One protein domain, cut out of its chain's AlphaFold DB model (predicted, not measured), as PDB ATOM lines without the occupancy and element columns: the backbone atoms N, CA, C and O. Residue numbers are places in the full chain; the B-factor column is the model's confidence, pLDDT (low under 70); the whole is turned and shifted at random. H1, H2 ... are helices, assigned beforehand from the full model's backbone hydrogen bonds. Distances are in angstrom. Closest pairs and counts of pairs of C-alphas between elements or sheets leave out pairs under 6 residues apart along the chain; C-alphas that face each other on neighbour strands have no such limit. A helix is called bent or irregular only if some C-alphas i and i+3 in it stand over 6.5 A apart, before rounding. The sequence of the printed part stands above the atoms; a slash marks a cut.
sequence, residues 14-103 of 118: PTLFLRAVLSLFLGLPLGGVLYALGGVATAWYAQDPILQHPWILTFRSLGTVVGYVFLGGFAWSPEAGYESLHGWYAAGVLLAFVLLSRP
ATOM      1  N   PRO A  14      73.798 103.317 110.739       89.88
ATOM      2  CA  PRO A  14      73.211 104.162 111.781       89.88
ATOM      3  C   PRO A  14      73.143 103.457 113.139       89.88
ATOM      4  O   PRO A  14      73.459 104.040 114.173       89.88
ATOM      5  N   THR A  15      72.787 102.171 113.144       87.94
ATOM      6  CA  THR A  15      72.721 101.370 114.366       87.94
ATOM      7  C   THR A  15      74.111 101.107 114.938       87.94
ATOM      8  O   THR A  15      74.288 101.189 116.151       87.94
ATOM      9  N   LEU A  16      75.106 100.806 114.096       87.88
ATOM     10  CA  LEU A  16      76.493 100.630 114.540       87.88
ATOM     11  C   LEU A  16      77.063 101.916 115.144       87.88
ATOM     12  O   LEU A  16      77.679 101.862 116.206       87.88
ATOM     13  N   PHE A  17      76.813 103.059 114.504       89.88
ATOM     14  CA  PHE A  17      77.224 104.365 115.003       89.88
ATOM     15  C   PHE A  17      76.571 104.684 116.350       89.88
ATOM     16  O   PHE A  17      77.273 104.971 117.315       89.88
ATOM     17  N   LEU A  18      75.243 104.548 116.455       92.19
ATOM     18  CA  LEU A  18      74.531 104.791 117.709       92.19
ATOM     19  C   LEU A  18      75.046 103.885 118.835       92.19
ATOM     20  O   LEU A  18      75.250 104.345 119.952       92.19
ATOM     21  N   ARG A  19      75.312 102.606 118.542       91.75
ATOM     22  CA  ARG A  19      75.925 101.688 119.513       91.75
ATOM     23  C   ARG A  19      77.302 102.161 119.942       91.75
ATOM     24  O   ARG A  19      77.569 102.133 121.136       91.75
ATOM     25  N   ALA A  20      78.155 102.585 119.013       91.38
ATOM     26  CA  ALA A  20      79.479 103.101 119.342       91.38
ATOM     27  C   ALA A  20      79.381 104.329 120.259       91.38
ATOM     28  O   ALA A  20      80.004 104.345 121.315       91.38
ATOM     29  N   VAL A  21      78.517 105.293 119.925       93.12
ATOM     30  CA  VAL A  21      78.279 106.490 120.748       93.12
ATOM     31  C   VAL A  21      77.782 106.119 122.145       93.12
ATOM     32  O   VAL A  21      78.365 106.545 123.136       93.12
ATOM     33  N   LEU A  22      76.755 105.272 122.250       93.12
ATOM     34  CA  LEU A  22      76.243 104.814 123.546       93.12
ATOM     35  C   LEU A  22      77.302 104.047 124.347       93.12
ATOM     36  O   LEU A  22      77.356 104.164 125.568       93.12
ATOM     37  N   SER A  23      78.163 103.291 123.667       92.56
ATOM     38  CA  SER A  23      79.250 102.546 124.304       92.56
ATOM     39  C   SER A  23      80.315 103.465 124.890       92.56
ATOM     40  O   SER A  23      80.862 103.131 125.933       92.56
ATOM     41  N   LEU A  24      80.576 104.626 124.279       90.50
ATOM     42  CA  LEU A  24      81.478 105.635 124.844       90.50
ATOM     43  C   LEU A  24      80.937 106.164 126.180       90.50
ATOM     44  O   LEU A  24      81.654 106.167 127.176       90.50
ATOM     45  N   PHE A  25      79.646 106.512 126.242       89.44
ATOM     46  CA  PHE A  25      79.019 106.978 127.486       89.44
ATOM     47  C   PHE A  25      78.957 105.891 128.565       89.44
ATOM     48  O   PHE A  25      79.235 106.155 129.732       89.44
ATOM     49  N   LEU A  26      78.613 104.659 128.184       91.00
ATOM     50  CA  LEU A  26      78.540 103.521 129.107       91.00
ATOM     51  C   LEU A  26      79.919 102.973 129.497       91.00
ATOM     52  O   LEU A  26      80.036 102.266 130.498       91.00
ATOM     53  N   GLY A  27      80.960 103.301 128.734       89.31
ATOM     54  CA  GLY A  27      82.316 102.833 128.975       89.31
ATOM     55  C   GLY A  27      82.901 103.346 130.283       89.31
ATOM     56  O   GLY A  27      83.610 102.602 130.947       89.31
ATOM     57  N   LEU A  28      82.550 104.565 130.704       88.38
ATOM     58  CA  LEU A  28      82.984 105.125 131.988       88.38
ATOM     59  C   LEU A  28      82.450 104.333 133.194       88.38
ATOM     60  O   LEU A  28      83.268 103.836 133.971       88.38
ATOM     61  N   PRO A  29      81.126 104.153 133.377       90.06
ATOM     62  CA  PRO A  29      80.616 103.386 134.511       90.06
ATOM     63  C   PRO A  29      81.033 101.915 134.454       90.06
ATOM     64  O   PRO A  29      81.390 101.350 135.486       90.06
ATOM     65  N   LEU A  30      81.057 101.295 133.270       92.00
ATOM     66  CA  LEU A  30      81.498  99.904 133.140       92.00
ATOM     67  C   LEU A  30      82.996  99.747 133.411       92.00
ATOM     68  O   LEU A  30      83.388  98.837 134.135       92.00
ATOM     69  N   GLY A  31      83.826 100.646 132.886       89.94
ATOM     70  CA  GLY A  31      85.263 100.678 133.139       89.94
ATOM     71  C   GLY A  31      85.578 100.887 134.617       89.94
ATOM     72  O   GLY A  31      86.405 100.166 135.167       89.94
ATOM     73  N   GLY A  32      84.851 101.780 135.296       88.44
ATOM     74  CA  GLY A  32      84.997 102.005 136.736       88.44
ATOM     75  C   GLY A  32      84.663 100.767 137.567       88.44
ATOM     76  O   GLY A  32      85.392 100.436 138.500       88.44
ATOM     77  N   VAL A  33      83.601 100.038 137.204       92.06
ATOM     78  CA  VAL A  33      83.252  98.760 137.848       92.06
ATOM     79  C   VAL A  33      84.338  97.713 137.617       92.06
ATOM     80  O   VAL A  33      84.762  97.058 138.566       92.06
ATOM     81  N   LEU A  34      84.819  97.567 136.381       91.69
ATOM     82  CA  LEU A  34      85.899  96.634 136.059       91.69
ATOM     83  C   LEU A  34      87.188  96.971 136.821       91.69
ATOM     84  O   LEU A  34      87.826  96.075 137.370       91.69
ATOM     85  N   TYR A  35      87.522  98.256 136.927       88.38
ATOM     86  CA  TYR A  35      88.667  98.730 137.695       88.38
ATOM     87  C   TYR A  35      88.531  98.410 139.191       88.38
ATOM     88  O   TYR A  35      89.460  97.876 139.800       88.38
ATOM     89  N   ALA A  36      87.355  98.650 139.778       90.00
ATOM     90  CA  ALA A  36      87.081  98.297 141.169       90.00
ATOM     91  C   ALA A  36      87.191  96.782 141.409       90.00
ATOM     92  O   ALA A  36      87.807  96.362 142.388       90.00
ATOM     93  N   LEU A  37      86.672  95.955 140.493       92.62
ATOM     94  CA  LEU A  37      86.826  94.497 140.545       92.62
ATOM     95  C   LEU A  37      88.293  94.068 140.448       92.62
ATOM     96  O   LEU A  37      88.702  93.175 141.186       92.62
ATOM     97  N   GLY A  38      89.095  94.724 139.606       89.06
ATOM     98  CA  GLY A  38      90.545  94.533 139.567       89.06
ATOM     99  C   GLY A  38      91.190  94.817 140.925       89.06
ATOM    100  O   GLY A  38      91.951  93.999 141.430       89.06
ATOM    101  N   GLY A  39      90.810  95.920 141.576       87.75
ATOM    102  CA  GLY A  39      91.266  96.250 142.929       87.75
ATOM    103  C   GLY A  39      90.854  95.224 143.995       87.75
ATOM    104  O   GLY A  39      91.632  94.942 144.906       87.75
ATOM    105  N   VAL A  40      89.655  94.643 143.884       90.62
ATOM    106  CA  VAL A  40      89.194  93.547 144.757       90.62
ATOM    107  C   VAL A  40      89.991  92.267 144.495       90.62
ATOM    108  O   VAL A  40      90.433  91.623 145.443       90.62
ATOM    109  N   ALA A  41      90.224  91.914 143.229       91.94
ATOM    110  CA  ALA A  41      91.019  90.748 142.852       91.94
ATOM    111  C   ALA A  41      92.471  90.865 143.342       91.94
ATOM    112  O   ALA A  41      93.021  89.895 143.858       91.94
ATOM    113  N   THR A  42      93.066  92.057 143.262       89.88
ATOM    114  CA  THR A  42      94.399  92.326 143.818       89.88
ATOM    115  C   THR A  42      94.414  92.194 145.337       89.88
ATOM    116  O   THR A  42      95.309  91.550 145.873       89.88
ATOM    117  N   ALA A  43      93.412  92.741 146.036       90.00
ATOM    118  CA  ALA A  43      93.289  92.586 147.488       90.00
ATOM    119  C   ALA A  43      93.160  91.106 147.889       90.00
ATOM    120  O   ALA A  43      93.804  90.662 148.835       90.00
ATOM    121  N   TRP A  44      92.386  90.327 147.124       94.31
ATOM    122  CA  TRP A  44      92.272  88.880 147.290       94.31
ATOM    123  C   TRP A  44      93.611  88.171 147.085       94.31
ATOM    124  O   TRP A  44      94.037  87.391 147.932       94.31
ATOM    125  N   TYR A  45      94.305  88.459 145.985       94.69
ATOM    126  CA  TYR A  45      95.600  87.855 145.677       94.69
ATOM    127  C   TYR A  45      96.660  88.178 146.741       94.69
ATOM    128  O   TYR A  45      97.397  87.293 147.165       94.69
ATOM    129  N   ALA A  46      96.693  89.424 147.218       94.06
ATOM    130  CA  ALA A  46      97.619  89.881 148.250       94.06
ATOM    131  C   ALA A  46      97.225  89.454 149.677       94.06
ATOM    132  O   ALA A  46      97.980  89.731 150.606       94.06
ATOM    133  N   GLN A  47      96.066  88.803 149.860       94.69
ATOM    134  CA  GLN A  47      95.497  88.475 151.175       94.69
ATOM    135  C   GLN A  47      95.420  89.708 152.093       94.69
ATOM    136  O   GLN A  47      95.758  89.662 153.275       94.69
ATOM    137  N   ASP A  48      94.990  90.834 151.520       92.88
ATOM    138  CA  ASP A  48      94.923  92.126 152.199       92.88
ATOM    139  C   ASP A  48      93.942  92.059 153.397       92.88
ATOM    140  O   ASP A  48      92.810  91.581 153.236       92.88
ATOM    141  N   PRO A  49      94.320  92.560 154.594       95.00
ATOM    142  CA  PRO A  49      93.436  92.638 155.759       95.00
ATOM    143  C   PRO A  49      92.081  93.304 155.489       95.00
ATOM    144  O   PRO A  49      91.103  93.002 156.174       95.00
ATOM    145  N   ILE A  50      91.978  94.166 154.470       91.06
ATOM    146  CA  ILE A  50      90.714  94.795 154.066       91.06
ATOM    147  C   ILE A  50      89.602  93.779 153.757       91.06
ATOM    148  O   ILE A  50      88.423  94.103 153.900       91.06
ATOM    149  N   LEU A  51      89.948  92.539 153.386       92.94
ATOM    150  CA  LEU A  51      88.984  91.462 153.133       92.94
ATOM    151  C   LEU A  51      88.172  91.083 154.382       92.94
ATOM    152  O   LEU A  51      87.049  90.601 154.257       92.94
ATOM    153  N   GLN A  52      88.703  91.340 155.582       95.62
ATOM    154  CA  GLN A  52      87.999  91.122 156.851       95.62
ATOM    155  C   GLN A  52      86.967  92.222 157.148       95.62
ATOM    156  O   GLN A  52      86.134  92.080 158.043       95.62
ATOM    157  N   HIS A  53      86.991  93.318 156.385       94.50
ATOM    158  CA  HIS A  53      86.152  94.491 156.588       94.50
ATOM    159  C   HIS A  53      85.261  94.744 155.357       94.50
ATOM    160  O   HIS A  53      85.519  95.670 154.578       94.50
ATOM    161  N   PRO A  54      84.171  93.970 155.178       90.69
ATOM    162  CA  PRO A  54      83.358  93.997 153.957       90.69
ATOM    163  C   PRO A  54      82.747  95.373 153.671       90.69
ATOM    164  O   PRO A  54      82.647  95.786 152.514       90.69
ATOM    165  N   TRP A  55      82.391  96.127 154.712       94.12
ATOM    166  CA  TRP A  55      81.886  97.492 154.564       94.12
ATOM    167  C   TRP A  55      82.943  98.443 154.005       94.12
ATOM    168  O   TRP A  55      82.662  99.176 153.062       94.12
ATOM    169  N   ILE A  56      84.170  98.390 154.526       92.31
ATOM    170  CA  ILE A  56      85.276  99.237 154.059       92.31
ATOM    171  C   ILE A  56      85.603  98.905 152.603       92.31
ATOM    172  O   ILE A  56      85.720  99.810 151.779       92.31
ATOM    173  N   LEU A  57      85.671  97.615 152.264       90.62
ATOM    174  CA  LEU A  57      85.886  97.162 150.892       90.62
ATOM    175  C   LEU A  57      84.791  97.675 149.945       90.62
ATOM    176  O   LEU A  57      85.092  98.140 148.844       90.62
ATOM    177  N   THR A  58      83.532  97.637 150.387       91.38
ATOM    178  CA  THR A  58      82.384  98.128 149.614       91.38
ATOM    179  C   THR A  58      82.475  99.634 149.379       91.38
ATOM    180  O   THR A  58      82.394 100.072 148.234       91.38
ATOM    181  N   PHE A  59      82.702 100.435 150.427       91.94
ATOM    182  CA  PHE A  59      82.822 101.890 150.295       91.94
ATOM    183  C   PHE A  59      84.034 102.300 149.459       91.94
ATOM    184  O   PHE A  59      83.911 103.193 148.623       91.94
ATOM    185  N   ARG A  60      85.175 101.615 149.620       88.56
ATOM    186  CA  ARG A  60      86.364 101.829 148.783       88.56
ATOM    187  C   ARG A  60      86.032 101.577 147.318       88.56
ATOM    188  O   ARG A  60      86.279 102.438 146.486       88.56
ATOM    189  N   SER A  61      85.425 100.429 147.020       89.56
ATOM    190  CA  SER A  61      85.073 100.038 145.653       89.56
ATOM    191  C   SER A  61      84.070 101.008 145.030       89.56
ATOM    192  O   SER A  61      84.266 101.452 143.904       89.56
ATOM    193  N   LEU A  62      83.028 101.397 145.771       90.25
ATOM    194  CA  LEU A  62      82.039 102.365 145.302       90.25
ATOM    195  C   LEU A  62      82.671 103.741 145.059       90.25
ATOM    196  O   LEU A  62      82.432 104.347 144.019       90.25
ATOM    197  N   GLY A  63      83.519 104.202 145.982       86.94
ATOM    198  CA  GLY A  63      84.289 105.434 145.829       86.94
ATOM    199  C   GLY A  63      85.193 105.397 144.597       86.94
ATOM    200  O   GLY A  63      85.245 106.374 143.857       86.94
ATOM    201  N   THR A  64      85.828 104.257 144.315       86.25
ATOM    202  CA  THR A  64      86.610 104.044 143.092       86.25
ATOM    203  C   THR A  64      85.744 104.148 141.841       86.25
ATOM    204  O   THR A  64      86.123 104.867 140.922       86.25
ATOM    205  N   VAL A  65      84.579 103.493 141.795       88.12
ATOM    206  CA  VAL A  65      83.666 103.575 140.639       88.12
ATOM    207  C   VAL A  65      83.208 105.015 140.411       88.12
ATOM    208  O   VAL A  65      83.306 105.524 139.297       88.12
ATOM    209  N   VAL A  66      82.734 105.689 141.462       86.56
ATOM    210  CA  VAL A  66      82.260 107.078 141.388       86.56
ATOM    211  C   VAL A  66      83.398 108.006 140.967       86.56
ATOM    212  O   VAL A  66      83.244 108.770 140.018       86.56
ATOM    213  N   GLY A  67      84.563 107.903 141.608       81.88
ATOM    214  CA  GLY A  67      85.740 108.691 141.253       81.88
ATOM    215  C   GLY A  67      86.155 108.475 139.800       81.88
ATOM    216  O   GLY A  67      86.365 109.435 139.068       81.88
ATOM    217  N   TYR A  68      86.175 107.227 139.340       83.00
ATOM    218  CA  TYR A  68      86.502 106.892 137.959       83.00
ATOM    219  C   TYR A  68      85.536 107.536 136.952       83.00
ATOM    220  O   TYR A  68      85.974 108.105 135.953       83.00
ATOM    221  N   VAL A  69      84.229 107.481 137.228       83.62
ATOM    222  CA  VAL A  69      83.185 108.048 136.359       83.62
ATOM    223  C   VAL A  69      83.254 109.572 136.310       83.62
ATOM    224  O   VAL A  69      83.216 110.145 135.224       83.62
ATOM    225  N   PHE A  70      83.358 110.232 137.464       80.44
ATOM    226  CA  PHE A  70      83.259 111.693 137.552       80.44
ATOM    227  C   PHE A  70      84.573 112.416 137.267       80.44
ATOM    228  O   PHE A  70      84.546 113.503 136.698       80.44
ATOM    229  N   LEU A  71      85.720 111.814 137.593       75.06
ATOM    230  CA  LEU A  71      87.017 112.313 137.129       75.06
ATOM    231  C   LEU A  71      87.373 111.789 135.720       75.06
ATOM    232  O   LEU A  71      88.447 112.080 135.193       75.06
ATOM    233  N   GLY A  72      86.458 111.042 135.092       64.75
ATOM    234  CA  GLY A  72      86.434 110.762 133.657       64.75
ATOM    235  C   GLY A  72      87.499 109.796 133.145       64.75
ATOM    236  O   GLY A  72      87.896 109.918 131.993       64.75
ATOM    237  N   GLY A  73      88.038 108.894 133.969       57.91
ATOM    238  CA  GLY A  73      89.201 108.077 133.577       57.91
ATOM    239  C   GLY A  73      90.481 108.891 133.295       57.91
ATOM    240  O   GLY A  73      91.525 108.307 133.015       57.91
ATOM    241  N   PHE A  74      90.426 110.224 133.425       54.81
ATOM    242  CA  PHE A  74      91.547 111.163 133.323       54.81
ATOM    243  C   PHE A  74      92.249 111.389 134.667       54.81
ATOM    244  O   PHE A  74      93.251 112.101 134.725       54.81
ATOM    245  N   ALA A  75      91.730 110.796 135.746       54.25
ATOM    246  CA  ALA A  75      92.312 110.848 137.079       54.25
ATOM    247  C   ALA A  75      93.628 110.077 137.126       54.25
ATOM    248  O   ALA A  75      93.656 108.953 137.610       54.25
ATOM    249  N   TRP A  76      94.710 110.671 136.631       53.56
ATOM    250  CA  TRP A  76      96.058 110.183 136.887       53.56
ATOM    251  C   TRP A  76      96.200 109.866 138.382       53.56
ATOM    252  O   TRP A  76      96.061 110.747 139.230       53.56
ATOM    253  N   SER A  77      96.411 108.591 138.696       55.28
ATOM    254  CA  SER A  77      96.749 108.125 140.038       55.28
ATOM    255  C   SER A  77      98.232 107.753 140.014       55.28
ATOM    256  O   SER A  77      98.644 107.028 139.101       55.28
ATOM    257  N   PRO A  78      99.046 108.232 140.974       56.59
ATOM    258  CA  PRO A  78     100.459 107.869 141.067       56.59
ATOM    259  C   PRO A  78     100.669 106.354 141.144       56.59
ATOM    260  O   PRO A  78     101.664 105.839 140.642       56.59
ATOM    261  N   GLU A  79      99.722 105.643 141.758       63.03
ATOM    262  CA  GLU A  79      99.784 104.201 141.980       63.03
ATOM    263  C   GLU A  79      99.407 103.390 140.733       63.03
ATOM    264  O   GLU A  79      99.900 102.280 140.552       63.03
ATOM    265  N   ALA A  80      98.532 103.926 139.875       62.56
ATOM    266  CA  ALA A  80      97.987 103.217 138.718       62.56
ATOM    267  C   ALA A  80      98.609 103.654 137.377       62.56
ATOM    268  O   ALA A  80      98.633 102.871 136.426       62.56
ATOM    269  N   GLY A  81      99.113 104.886 137.268       59.44
ATOM    270  CA  GLY A  81      99.604 105.467 136.014       59.44
ATOM    271  C   GLY A  81      98.494 105.795 134.999       59.44
ATOM    272  O   GLY A  81      97.351 105.362 135.118       59.44
ATOM    273  N   TYR A  82      98.824 106.586 133.972       54.66
ATOM    274  CA  TYR A  82      97.855 107.084 132.977       54.66
ATOM    275  C   TYR A  82      97.311 105.983 132.046       54.66
ATOM    276  O   TYR A  82      96.130 105.985 131.690       54.66
ATOM    277  N   GLU A  83      98.164 105.025 131.668       58.09
ATOM    278  CA  GLU A  83      97.830 103.965 130.708       58.09
ATOM    279  C   GLU A  83      96.824 102.950 131.268       58.09
ATOM    280  O   GLU A  83      95.930 102.502 130.545       58.09
ATOM    281  N   SER A  84      96.907 102.621 132.563       66.06
ATOM    282  CA  SER A  84      96.021 101.621 133.170       66.06
ATOM    283  C   SER A  84      94.564 102.095 133.210       66.06
ATOM    284  O   SER A  84      93.654 101.333 132.888       66.06
ATOM    285  N   LEU A  85      94.331 103.374 133.516       73.94
ATOM    286  CA  LEU A  85      92.993 103.964 133.601       73.94
ATOM    287  C   LEU A  85      92.298 104.017 132.242       73.94
ATOM    288  O   LEU A  85      91.118 103.675 132.146       73.94
ATOM    289  N   HIS A  86      93.032 104.373 131.185       78.94
ATOM    290  CA  HIS A  86      92.515 104.360 129.816       78.94
ATOM    291  C   HIS A  86      92.253 102.936 129.322       78.94
ATOM    292  O   HIS A  86      91.269 102.705 128.618       78.94
ATOM    293  N   GLY A  87      93.076 101.969 129.740       84.44
ATOM    294  CA  GLY A  87      92.851 100.550 129.470       84.44
ATOM    295  C   GLY A  87      91.502 100.065 130.005       84.44
ATOM    296  O   GLY A  87      90.730  99.447 129.269       84.44
ATOM    297  N   TRP A  88      91.162 100.414 131.249       87.38
ATOM    298  CA  TRP A  88      89.862 100.070 131.836       87.38
ATOM    299  C   TRP A  88      88.689 100.784 131.163       87.38
ATOM    300  O   TRP A  88      87.617 100.191 131.030       87.38
ATOM    301  N   TYR A  89      88.892 102.004 130.661       87.50
ATOM    302  CA  TYR A  89      87.857 102.732 129.926       87.50
ATOM    303  C   TYR A  89      87.595 102.038 128.595       87.50
ATOM    304  O   TYR A  89      86.453 101.712 128.281       87.50
ATOM    305  N   ALA A  90      88.658 101.727 127.847       89.50
ATOM    306  CA  ALA A  90      88.568 100.988 126.595       89.50
ATOM    307  C   ALA A  90      87.894  99.622 126.800       89.50
ATOM    308  O   ALA A  90      86.995  99.262 126.038       89.50
ATOM    309  N   ALA A  91      88.254  98.891 127.860       91.06
ATOM    310  CA  ALA A  91      87.598  97.638 128.225       91.06
ATOM    311  C   ALA A  91      86.100  97.836 128.520       91.06
ATOM    312  O   ALA A  91      85.269  97.070 128.028       91.06
ATOM    313  N   GLY A  92      85.743  98.893 129.255       91.25
ATOM    314  CA  GLY A  92      84.358  99.276 129.519       91.25
ATOM    315  C   GLY A  92      83.573  99.588 128.242       91.25
ATOM    316  O   GLY A  92      82.464  99.083 128.071       91.25
ATOM    317  N   VAL A  93      84.148 100.364 127.317       92.12
ATOM    318  CA  VAL A  93      83.542 100.695 126.013       92.12
ATOM    319  C   VAL A  93      83.329  99.434 125.179       92.12
ATOM    320  O   VAL A  93      82.249  99.230 124.623       92.12
ATOM    321  N   LEU A  94      84.333  98.558 125.102       94.12
ATOM    322  CA  LEU A  94      84.231  97.294 124.373       94.12
ATOM    323  C   LEU A  94      83.137  96.400 124.963       94.12
ATOM    324  O   LEU A  94      82.311  95.861 124.224       94.12
ATOM    325  N   LEU A  95      83.085  96.287 126.291       93.44
ATOM    326  CA  LEU A  95      82.050  95.524 126.979       93.44
ATOM    327  C   LEU A  95      80.657  96.105 126.706       93.44
ATOM    328  O   LEU A  95      79.748  95.357 126.340       93.44
ATOM    329  N   ALA A  96      80.491  97.428 126.809       92.12
ATOM    330  CA  ALA A  96      79.246  98.119 126.475       92.12
ATOM    331  C   ALA A  96      78.790  97.786 125.050       92.12
ATOM    332  O   ALA A  96      77.632  97.426 124.819       92.12
ATOM    333  N   PHE A  97      79.723  97.842 124.102       92.12
ATOM    334  CA  PHE A  97      79.453  97.582 122.697       92.12
ATOM    335  C   PHE A  97      78.995  96.142 122.458       92.12
ATOM    336  O   PHE A  97      78.022  95.910 121.732       92.12
ATOM    337  N   VAL A  98      79.643  95.164 123.095       91.38
ATOM    338  CA  VAL A  98      79.259  93.745 123.018       91.38
ATOM    339  C   VAL A  98      77.876  93.517 123.634       91.38
ATOM    340  O   VAL A  98      77.027  92.869 123.013       91.38
ATOM    341  N   LEU A  99      77.606  94.098 124.807       90.25
ATOM    342  CA  LEU A  99      76.312  93.990 125.487       90.25
ATOM    343  C   LEU A  99      75.172  94.581 124.645       90.25
ATOM    344  O   LEU A  99      74.117  93.957 124.501       90.25
ATOM    345  N   LEU A 100      75.393  95.748 124.032       88.81
ATOM    346  CA  LEU A 100      74.439  96.390 123.121       88.81
ATOM    347  C   LEU A 100      74.274  95.628 121.802       88.81
ATOM    348  O   LEU A 100      73.205  95.665 121.189       88.81
ATOM    349  N   SER A 101      75.304  94.900 121.373       84.06
ATOM    350  CA  SER A 101      75.266  94.072 120.165       84.06
ATOM    351  C   SER A 101      74.436  92.798 120.328       84.06
ATOM    352  O   SER A 101      74.075  92.193 119.314       84.06
ATOM    353  N   ARG A 102      74.103  92.414 121.574       76.25
ATOM    354  CA  ARG A 102      73.232  91.281 121.944       76.25
ATOM    355  C   ARG A 102      73.427  90.046 121.042       76.25
ATOM    356  O   ARG A 102      72.445  89.571 120.459       76.25
ATOM    357  N   PRO A 103      74.652  89.505 120.897       65.94
ATOM    358  CA  PRO A 103      74.897  88.374 119.997       65.94
ATOM    359  C   PRO A 103      74.022  87.155 120.343       65.94
ATOM    360  O   PRO A 103      73.551  86.464 119.447       65.94
TER     361      PRO A 103
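Overview. This is residues 14 to 103 of the 118 residues of an uncharacterized protein of Methylobacterium nodulans (strain LMG 21967 / CNCM I-2342 / ORS 2060) (UniProt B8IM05). One long kinked helix, H1, is the core and makes the longest axis of an elongated shape; H4 crosses it steeply as an X, while H3 folds back along residues 28 to 40 of H1, on another side of it from H4. The four-residue H2 sits at the turn between H1 and H3, near one end of the shape. The printed part has 90 residues with four named helices, H1, H2, H3 and H4 in that order, and no named strand; the class is all helix. The whole is only just compact, close to loose, with a radius of gyration of the C-alphas of 14.5 A, and spans 50 by 28 by 19 A.

Arrangement. The hub is H1, residues 14 to 45, with a kink of 48 degrees near residue 26; it is neither bent nor irregular, but only just: C-alphas 25 and 28 are 6.3 A apart. H4, residues 81 to 101, touches H1 at a steep tilt of 54 degrees, opposite ways. Their closest C-alphas, those of Gly 27 and Val 93, are 3.9 A apart, and their centres 4.8 A. H3, residues 54 to 70, touches H1, which meets it with residues 28 to 40 alone; the closest C-alphas are those of Gly 32 and Val 65, at 4.4 A. These two run opposite ways at a shallow tilt of 33 degrees, only just short of steep. H2, residues 49 to 52, and H1 only just touch, and only at the corner, with 3 pairs of C-alphas within 8 A, through residues 43 to 44 of H1 alone; the closest C-alphas are those of Trp 44 and Leu 51, at 7.2 A. H2 and H3 likewise only just touch, only at the corner, with 3 such pairs, through residues 56 to 57 of H3 alone; the closest C-alphas are those of Ile 50 and Leu 57, at 6.2 A. H3 and H4 are only just apart, 8.3 A at the closest, and H2 and H4 are apart. Each O i to N i+4 pair in H3 is within hydrogen-bond range, as are 26 of 28 in H1 and 15 of 17 in H4; H2 is too short for such a pair.

Along the chain. H1 begins at C-alpha 14, (73.211, 104.162, 111.781), and is 43.8 A long to C-alpha 45. H2 measures 5.7 A and H3 24.1 A. H4 is 31.2 A long and ends at C-alpha 101, (75.266, 94.072, 120.165).

Size, cuts and confidence. The C-alphas farthest apart are those of Pro 14 and Pro 49, at 49.8 A. The printed part has no cut. The links from H1 to H2 and from H2 to H3 are tight, the ten-residue link from H3 to H4 is short, and no link is long. The mean pLDDT of the printed part is 84.8; it is under 70 in residues 72 to 84, of which 81 to 84 belong to H4, and in residue 103.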